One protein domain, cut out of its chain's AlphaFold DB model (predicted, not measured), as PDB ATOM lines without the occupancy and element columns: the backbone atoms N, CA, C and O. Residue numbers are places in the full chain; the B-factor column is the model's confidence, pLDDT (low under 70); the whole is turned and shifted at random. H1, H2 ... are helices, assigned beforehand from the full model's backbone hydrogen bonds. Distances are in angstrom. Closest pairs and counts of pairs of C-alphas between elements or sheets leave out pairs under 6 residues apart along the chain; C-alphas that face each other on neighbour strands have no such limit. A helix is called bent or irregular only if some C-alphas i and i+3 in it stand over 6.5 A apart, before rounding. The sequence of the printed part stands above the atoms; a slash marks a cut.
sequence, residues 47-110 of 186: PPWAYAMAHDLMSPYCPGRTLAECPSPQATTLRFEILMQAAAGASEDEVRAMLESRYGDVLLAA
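What this domain is: This is residues 47 to 110 of the 186 residues of a protein of Myxococcales bacterium (UniProt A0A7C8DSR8). Three helices stand roughly side by side in a small, loosely formed bundle, their centres making a triangle: H2 runs opposite ways to both H1 and H3, and H3 touches it with residues 92 to 95 alone. The long loop of residues 57 to 72, joining H1 to H2, gathers at one end of the bundle. The printed part has 64 residues with three named helices, H1, H2 and H3 along the chain, and no named strand; the class is all helix. The whole is compact, with a radius of gyration of the C-alphas of 10.7 A and spans of 30 by 21 by 17 A.

Where its parts are: H2, residues 73 to 87, measures 21.0 A from C-alpha 73 at (11.137, 85.402, -19.592) to C-alpha 87. H3, residues 92 to 106, measures 18.0 A and ends with C-alpha 106 at (21.217, 94.063, -7.743). It is irregular: C-alphas 102 and 105 are 9.7 A apart. H1, residues 48 to 56, measures 13.2 A and begins with C-alpha 48 at (-1.734, 92.539, -2.835).

How they stand to each other: H2 and H1 form a helical hairpin and touch, the closest C-alphas being those of Leu 83 and Ala 50, 5.8 A apart. They run opposite ways at a shallow tilt of 34.8 degrees, only just short of steep. H2 and H3 form another helical hairpin. They touch through residues 82 to 86 of H2 and 92 to 95 of H3 alone; the closest C-alphas, of Ile 82 and Val 95, are 6.8 A apart. Their shallow tilt is 25 degrees, opposite ways. H1 and H3 are close but not clearly touching, with the closest C-alphas, of Trp 49 and Glu 92, 7.3 A apart. In H2 every O i to N i+4 pair is within hydrogen-bond range; in H1 3 of 5 are, and in H3 9 of 11.

The domain as a whole: The C-alphas farthest apart, of Gly 64 and Gly 89, are 30.3 A apart. The printed part has no cut. The link from H1 to H2 is long, with 16 residues, and that from H2 to H3 is tight, with 4. The mean pLDDT of the printed part is 82.1; residues 104 to 110 are under 70.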
ATOM      1  N   PRO A  47      -1.520  87.837  -1.523       84.25
ATOM      2  CA  PRO A  47      -1.753  89.150  -0.950       84.25
ATOM      3  C   PRO A  47      -1.334  90.272  -1.922       84.25
ATOM      4  O   PRO A  47      -0.368  90.110  -2.673       84.25
ATOM      5  N   PRO A  48      -1.993  91.449  -1.887       86.50
ATOM      6  CA  PRO A  48      -1.734  92.539  -2.835       86.50
ATOM      7  C   PRO A  48      -0.277  93.020  -2.870       86.50
ATOM      8  O   PRO A  48       0.206  93.451  -3.918       86.50
ATOM      9  N   TRP A  49       0.437  92.920  -1.742       85.56
ATOM     10  CA  TRP A  49       1.845  93.314  -1.649       85.56
ATOM     11  C   TRP A  49       2.747  92.490  -2.575       85.56
ATOM     12  O   TRP A  49       3.747  93.010  -3.061       85.56
ATOM     13  N   ALA A  50       2.388  91.240  -2.891       87.81
ATOM     14  CA  ALA A  50       3.209  90.367  -3.729       87.81
ATOM     15  C   ALA A  50       3.319  90.890  -5.170       87.81
ATOM     16  O   ALA A  50       4.375  90.799  -5.796       87.81
ATOM     17  N   TYR A  51       2.247  91.505  -5.679       87.81
ATOM     18  CA  TYR A  51       2.254  92.188  -6.972       87.81
ATOM     19  C   TYR A  51       2.979  93.536  -6.898       87.81
ATOM     20  O   TYR A  51       3.727  93.877  -7.814       87.81
ATOM     21  N   ALA A  52       2.791  94.284  -5.805       88.00
ATOM     22  CA  ALA A  52       3.438  95.580  -5.597       88.00
ATOM     23  C   ALA A  52       4.968  95.457  -5.491       88.00
ATOM     24  O   ALA A  52       5.689  96.238  -6.101       88.00
ATOM     25  N   MET A  53       5.468  94.410  -4.830       85.25
ATOM     26  CA  MET A  53       6.901  94.161  -4.661       85.25
ATOM     27  C   MET A  53       7.654  94.076  -6.001       85.25
ATOM     28  O   MET A  53       8.802  94.507  -6.095       85.25
ATOM     29  N   ALA A  54       7.023  93.577  -7.069       84.81
ATOM     30  CA  ALA A  54       7.648  93.542  -8.392       84.81
ATOM     31  C   ALA A  54       7.891  94.947  -8.983       84.81
ATOM     32  O   ALA A  54       8.760  95.103  -9.843       84.81
ATOM     33  N   HIS A  55       7.137  95.960  -8.551       85.75
ATOM     34  CA  HIS A  55       7.360  97.353  -8.939       85.75
ATOM     35  C   HIS A  55       8.483  98.012  -8.130       85.75
ATOM     36  O   HIS A  55       9.177  98.867  -8.672       85.75
ATOM     37  N   ASP A  56       8.698  97.589  -6.884       82.88
ATOM     38  CA  ASP A  56       9.725  98.165  -6.008       82.88
ATOM     39  C   ASP A  56      11.129  97.597  -6.272       82.88
ATOM     40  O   ASP A  56      12.138  98.268  -6.046       82.88
ATOM     41  N   LEU A  57      11.212  96.357  -6.763       84.19
ATOM     42  CA  LEU A  57      12.477  95.674  -7.038       84.19
ATOM     43  C   LEU A  57      13.002  95.990  -8.443       84.19
ATOM     44  O   LEU A  57      12.252  95.971  -9.421       84.19
ATOM     45  N   MET A  58      14.311  96.213  -8.570       85.44
ATOM     46  CA  MET A  58      14.972  96.382  -9.870       85.44
ATOM     47  C   MET A  58      15.269  95.041 -10.530       85.44
ATOM     48  O   MET A  58      15.691  94.097  -9.879       85.44
ATOM     49  N   SER A  59      15.070  94.932 -11.842       83.94
ATOM     50  CA  SER A  59      15.323  93.674 -12.546       83.94
ATOM     51  C   SER A  59      16.829  93.402 -12.685       83.94
ATOM     52  O   SER A  59      17.525  94.202 -13.314       83.94
ATOM     53  N   PRO A  60      17.345  92.236 -12.246       80.25
ATOM     54  CA  PRO A  60      18.738  91.848 -12.493       80.25
ATOM     55  C   PRO A  60      19.000  91.506 -13.968       80.25
ATOM     56  O   PRO A  60      20.145  91.407 -14.399       80.25
ATOM     57  N   TYR A  61      17.936  91.315 -14.753       84.06
ATOM     58  CA  TYR A  61      18.004  90.934 -16.164       84.06
ATOM     59  C   TYR A  61      17.899  92.134 -17.112       84.06
ATOM     60  O   TYR A  61      18.308  92.042 -18.268       84.06
ATOM     61  N   CYS A  62      17.332  93.250 -16.642       83.75
ATOM     62  CA  CYS A  62      17.103  94.456 -17.431       83.75
ATOM     63  C   CYS A  62      17.618  95.686 -16.661       83.75
ATOM     64  O   CYS A  62      16.916  96.151 -15.760       83.75
ATOM     65  N   PRO A  63      18.786  96.259 -17.005       78.38
ATOM     66  CA  PRO A  63      19.302  97.431 -16.303       78.38
ATOM     67  C   PRO A  63      18.358  98.634 -16.453       78.38
ATOM     68  O   PRO A  63      17.877  98.929 -17.549       78.38
ATOM     69  N   GLY A  64      18.104  99.330 -15.342       81.44
ATOM     70  CA  GLY A  64      17.280 100.544 -15.305       81.44
ATOM     71  C   GLY A  64      15.770 100.314 -15.421       81.44
ATOM     72  O   GLY A  64      15.043 101.263 -15.701       81.44
ATOM     73  N   ARG A  65      15.290  99.077 -15.240       84.81
ATOM     74  CA  ARG A  65      13.858  98.742 -15.238       84.81
ATOM     75  C   ARG A  65      13.488  97.941 -14.003       84.81
ATOM     76  O   ARG A  65      14.261  97.093 -13.555       84.81
ATOM     77  N   THR A  66      12.273  98.149 -13.513       88.31
ATOM     78  CA  THR A  66      11.721  97.357 -12.412       88.31
ATOM     79  C   THR A  66      11.484  95.914 -12.849       88.31
ATOM     80  O   THR A  66      11.367  95.596 -14.045       88.31
ATOM     81  N   LEU A  67      11.397  95.016 -11.869       87.75
ATOM     82  CA  LEU A  67      11.089  93.620 -12.111       87.75
ATOM     83  C   LEU A  67       9.754  93.487 -12.837       87.75
ATOM     84  O   LEU A  67       9.691  92.625 -13.705       87.75
ATOM     85  N   ALA A  68       8.760  94.342 -12.559       87.62
ATOM     86  CA  ALA A  68       7.435  94.404 -13.190       87.62
ATOM     87  C   ALA A  68       7.441  94.854 -14.667       87.62
ATOM     88  O   ALA A  68       6.587  94.422 -15.446       87.62
ATOM     89  N   GLU A  69       8.412  95.668 -15.083       87.38
ATOM     90  CA  GLU A  69       8.482  96.226 -16.445       87.38
ATOM     91  C   GLU A  69       9.417  95.460 -17.387       87.38
ATOM     92  O   GLU A  69       9.358  95.628 -18.607       87.38
ATOM     93  N   CYS A  70      10.310  94.626 -16.854       87.38
ATOM     94  CA  CYS A  70      11.248  93.858 -17.669       87.38
ATOM     95  C   CYS A  70      10.511  92.778 -18.496       87.38
ATOM     96  O   CYS A  70       9.871  91.908 -17.907       87.38
ATOM     97  N   PRO A  71      10.620  92.760 -19.839       88.31
ATOM     98  CA  PRO A  71       9.929  91.784 -20.691       88.31
ATOM     99  C   PRO A  71      10.631  90.417 -20.757       88.31
ATOM    100  O   PRO A  71      10.212  89.545 -21.516       88.31
ATOM    101  N   SER A  72      11.731  90.225 -20.019       89.75
ATOM    102  CA  SER A  72      12.496  88.976 -20.075       89.75
ATOM    103  C   SER A  72      11.688  87.793 -19.516       89.75
ATOM    104  O   SER A  72      11.003  87.944 -18.499       89.75
ATOM    105  N   PRO A  73      11.801  86.593 -20.114       89.00
ATOM    106  CA  PRO A  73      11.137  85.402 -19.592       89.00
ATOM    107  C   PRO A  73      11.629  85.045 -18.182       89.00
ATOM    108  O   PRO A  73      10.832  84.594 -17.365       89.00
ATOM    109  N   GLN A  74      12.902  85.317 -17.859       87.56
ATOM    110  CA  GLN A  74      13.435  85.080 -16.514       87.56
ATOM    111  C   GLN A  74      12.787  85.990 -15.459       87.56
ATOM    112  O   GLN A  74      12.468  85.524 -14.367       87.56
ATOM    113  N   ALA A  75      12.534  87.264 -15.787       86.88
ATOM    114  CA  ALA A  75      11.813  88.178 -14.898       86.88
ATOM    115  C   ALA A  75      10.379  87.697 -14.643       86.88
ATOM    116  O   ALA A  75       9.913  87.737 -13.508       86.88
ATOM    117  N   THR A  76       9.695  87.196 -15.675       89.31
ATOM    118  CA  THR A  76       8.348  86.629 -15.530       89.31
ATOM    119  C   THR A  76       8.345  85.425 -14.592       89.31
ATOM    120  O   THR A  76       7.516  85.369 -13.686       89.31
ATOM    121  N   THR A  77       9.291  84.493 -14.749       90.62
ATOM    122  CA  THR A  77       9.432  83.347 -13.836       90.62
ATOM    123  C   THR A  77       9.668  83.796 -12.395       90.62
ATOM    124  O   THR A  77       9.029  83.269 -11.488       90.62
ATOM    125  N   LEU A  78      10.513  84.806 -12.182       88.62
ATOM    126  CA  LEU A  78      10.784  85.334 -10.846       88.62
ATOM    127  C   LEU A  78       9.538  85.958 -10.197       88.62
ATOM    128  O   LEU A  78       9.285  85.735  -9.017       88.62
ATOM    129  N   ARG A  79       8.709  86.685 -10.963       89.69
ATOM    130  CA  ARG A  79       7.417  87.200 -10.464       89.69
ATOM    131  C   ARG A  79       6.484  86.067 -10.040       89.69
ATOM    132  O   ARG A  79       5.840  86.169  -9.003       89.69
ATOM    133  N   PHE A  80       6.426  84.985 -10.816       89.56
ATOM    134  CA  PHE A  80       5.648  83.803 -10.440       89.56
ATOM    135  C   PHE A  80       6.177  83.145  -9.164       89.56
ATOM    136  O   PHE A  80       5.378  82.729  -8.332       89.56
ATOM    137  N   GLU A  81       7.494  83.090  -8.972       88.38
ATOM    138  CA  GLU A  81       8.093  82.564  -7.741       88.38
ATOM    139  C   GLU A  81       7.727  83.417  -6.515       88.38
ATOM    140  O   GLU A  81       7.357  82.865  -5.480       88.38
ATOM    141  N   ILE A  82       7.741  84.749  -6.642       88.62
ATOM    142  CA  ILE A  82       7.292  85.678  -5.588       88.62
ATOM    143  C   ILE A  82       5.829  85.413  -5.223       88.62
ATOM    144  O   ILE A  82       5.504  85.253  -4.047       88.62
ATOM    145  N   LEU A  83       4.954  85.320  -6.230       89.81
ATOM    146  CA  LEU A  83       3.535  85.040  -6.017       89.81
ATOM    147  C   LEU A  83       3.326  83.683  -5.347       89.81
ATOM    148  O   LEU A  83       2.532  83.591  -4.421       89.81
ATOM    149  N   MET A  84       4.071  82.658  -5.761       86.56
ATOM    150  CA  MET A  84       4.032  81.324  -5.158       86.56
ATOM    151  C   MET A  84       4.464  81.330  -3.690       86.56
ATOM    152  O   MET A  84       3.838  80.661  -2.872       86.56
ATOM    153  N   GLN A  85       5.500  82.088  -3.324       85.06
ATOM    154  CA  GLN A  85       5.923  82.177  -1.923       85.06
ATOM    155  C   GLN A  85       4.936  82.970  -1.067       85.06
ATOM    156  O   GLN A  85       4.606  82.542   0.038       85.06
ATOM    157  N   ALA A  86       4.413  84.079  -1.590       87.94
ATOM    158  CA  ALA A  86       3.378  84.850  -0.911       87.94
ATOM    159  C   ALA A  86       2.104  84.009  -0.697       87.94
ATOM    160  O   ALA A  86       1.511  84.008   0.378       87.94
ATOM    161  N   ALA A  87       1.735  83.228  -1.710       84.69
ATOM    162  CA  ALA A  87       0.648  82.259  -1.686       84.69
ATOM    163  C   ALA A  87       0.887  81.100  -0.698       84.69
ATOM    164  O   ALA A  87      -0.055  80.607  -0.077       84.69
ATOM    165  N   ALA A  88       2.144  80.690  -0.508       82.31
ATOM    166  CA  ALA A  88       2.549  79.708   0.498       82.31
ATOM    167  C   ALA A  88       2.508  80.255   1.941       82.31
ATOM    168  O   ALA A  88       2.786  79.511   2.883       82.31
ATOM    169  N   GLY A  89       2.149  81.529   2.128       83.19
ATOM    170  CA  GLY A  89       2.048  82.177   3.434       83.19
ATOM    171  C   GLY A  89       3.345  82.819   3.921       83.19
ATOM    172  O   GLY A  89       3.416  83.187   5.093       83.19
ATOM    173  N   ALA A  90       4.356  82.964   3.057       82.94
ATOM    174  CA  ALA A  90       5.552  83.729   3.392       82.94
ATOM    175  C   ALA A  90       5.209  85.216   3.552       82.94
ATOM    176  O   ALA A  90       4.387  85.770   2.816       82.94
ATOM    177  N   SER A  91       5.856  85.867   4.512       85.50
ATOM    178  CA  SER A  91       5.763  87.313   4.704       85.50
ATOM    179  C   SER A  91       6.568  88.079   3.650       85.50
ATOM    180  O   SER A  91       7.490  87.549   3.029       85.50
ATOM    181  N   GLU A  92       6.241  89.359   3.470       84.31
ATOM    182  CA  GLU A  92       6.954  90.247   2.546       84.31
ATOM    183  C   GLU A  92       8.466  90.269   2.824       84.31
ATOM    184  O   GLU A  92       9.277  90.145   1.905       84.31
ATOM    185  N   ASP A  93       8.858  90.343   4.096       81.00
ATOM    186  CA  ASP A  93      10.265  90.393   4.495       81.00
ATOM    187  C   ASP A  93      11.008  89.077   4.248       81.00
ATOM    188  O   ASP A  93      12.175  89.105   3.848       81.00
ATOM    189  N   GLU A  94      10.345  87.929   4.423       82.56
ATOM    190  CA  GLU A  94      10.918  86.612   4.118       82.56
ATOM    191  C   GLU A  94      11.172  86.443   2.621       82.56
ATOM    192  O   GLU A  94      12.258  86.011   2.226       82.56
ATOM    193  N   VAL A  95      10.207  86.829   1.779       85.12
ATOM    194  CA  VAL A  95      10.378  86.775   0.320       85.12
ATOM    195  C   VAL A  95      11.486  87.729  -0.113       85.12
ATOM    196  O   VAL A  95      12.350  87.356  -0.910       85.12
ATOM    197  N   ARG A  96      11.537  88.934   0.463       83.81
ATOM    198  CA  ARG A  96      12.599  89.906   0.183       83.81
ATOM    199  C   ARG A  96      13.981  89.377   0.590       83.81
ATOM    200  O   ARG A  96      14.921  89.472  -0.195       83.81
ATOM    201  N   ALA A  97      14.107  88.768   1.770       81.50
ATOM    202  CA  ALA A  97      15.360  88.165   2.240       81.50
ATOM    203  C   ALA A  97      15.797  86.970   1.370       81.50
ATOM    204  O   ALA A  97      16.980  86.805   1.065       81.50
ATOM    205  N   MET A  98      14.842  86.153   0.918       82.94
ATOM    206  CA  MET A  98      15.095  85.053  -0.014       82.94
ATOM    207  C   MET A  98      15.655  85.576  -1.341       82.94
ATOM    208  O   MET A  98      16.665  85.061  -1.831       82.94
ATOM    209  N   LEU A  99      15.039  86.620  -1.896       83.00
ATOM    210  CA  LEU A  99      15.472  87.244  -3.142       83.00
ATOM    211  C   LEU A  99      16.880  87.844  -3.025       83.00
ATOM    212  O   LEU A  99      17.722  87.615  -3.891       83.00
ATOM    213  N   GLU A 100      17.169  88.528  -1.921       78.38
ATOM    214  CA  GLU A 100      18.502  89.059  -1.611       78.38
ATOM    215  C   GLU A 100      19.560  87.968  -1.528       78.38
ATOM    216  O   GLU A 100      20.629  88.094  -2.123       78.38
ATOM    217  N   SER A 101      19.252  86.859  -0.854       76.75
ATOM    218  CA  SER A 101      20.201  85.753  -0.712       76.75
ATOM    219  C   SER A 101      20.603  85.124  -2.054       76.75
ATOM    220  O   SER A 101      21.709  84.598  -2.174       76.75
ATOM    221  N   ARG A 102      19.723  85.181  -3.067       77.00
ATOM    222  CA  ARG A 102      19.959  84.576  -4.388       77.00
ATOM    223  C   ARG A 102      20.513  85.540  -5.431       77.00
ATOM    224  O   ARG A 102      21.331  85.123  -6.247       77.00
ATOM    225  N   TYR A 103      20.050  86.785  -5.443       77.44
ATOM    226  CA  TYR A 103      20.343  87.753  -6.509       77.44
ATOM    227  C   TYR A 103      21.164  88.960  -6.021       77.44
ATOM    228  O   TYR A 103      21.618  89.757  -6.844       77.44
ATOM    229  N   GLY A 104      21.400  89.070  -4.711       68.19
ATOM    230  CA  GLY A 104      22.246  90.090  -4.094       68.19
ATOM    231  C   GLY A 104      21.698  91.515  -4.196       68.19
ATOM    232  O   GLY A 104      20.516  91.739  -4.468       68.19
ATOM    233  N   ASP A 105      22.597  92.487  -4.027       59.75
ATOM    234  CA  ASP A 105      22.311  93.932  -4.017       59.75
ATOM    235  C   ASP A 105      21.766  94.476  -5.356       59.75
ATOM    236  O   ASP A 105      21.415  95.646  -5.457       59.75
ATOM    237  N   VAL A 106      21.685  93.652  -6.407       59.06
ATOM    238  CA  VAL A 106      21.217  94.063  -7.743       59.06
ATOM    239  C   VAL A 106      19.698  94.301  -7.771       59.06
ATOM    240  O   VAL A 106      19.214  95.090  -8.581       59.06
ATOM    241  N   LEU A 107      18.941  93.640  -6.884       59.41
ATOM    242  CA  LEU A 107      17.481  93.791  -6.790       59.41
ATOM    243  C   LEU A 107      17.048  95.021  -5.984       59.41
ATOM    244  O   LEU A 107      15.972  95.563  -6.242       59.41
ATOM    245  N   LEU A 108      17.856  95.459  -5.013       58.28
ATOM    246  CA  LEU A 108      17.534  96.601  -4.167       58.28
ATOM    247  C   LEU A 108      18.368  97.799  -4.586       58.28
ATOM    248  O   LEU A 108      19.575  97.843  -4.388       58.28
ATOM    249  N   ALA A 109      17.693  98.845  -5.046       50.03
ATOM    250  CA  ALA A 109      18.290 100.164  -5.222       50.03
ATOM    251  C   ALA A 109      18.818 100.795  -3.904       50.03
ATOM    252  O   ALA A 109      19.231 101.952  -3.906       50.03
ATOM    253  N   ALA A 110      18.821 100.066  -2.781       47.06
ATOM    254  CA  ALA A 110      19.366 100.504  -1.508       47.06
ATOM    255  C   ALA A 110      20.006  99.317  -0.755       47.06
ATOM    256  O   ALA A 110      19.316  98.330  -0.494       47.06
TER     257      ALA A 110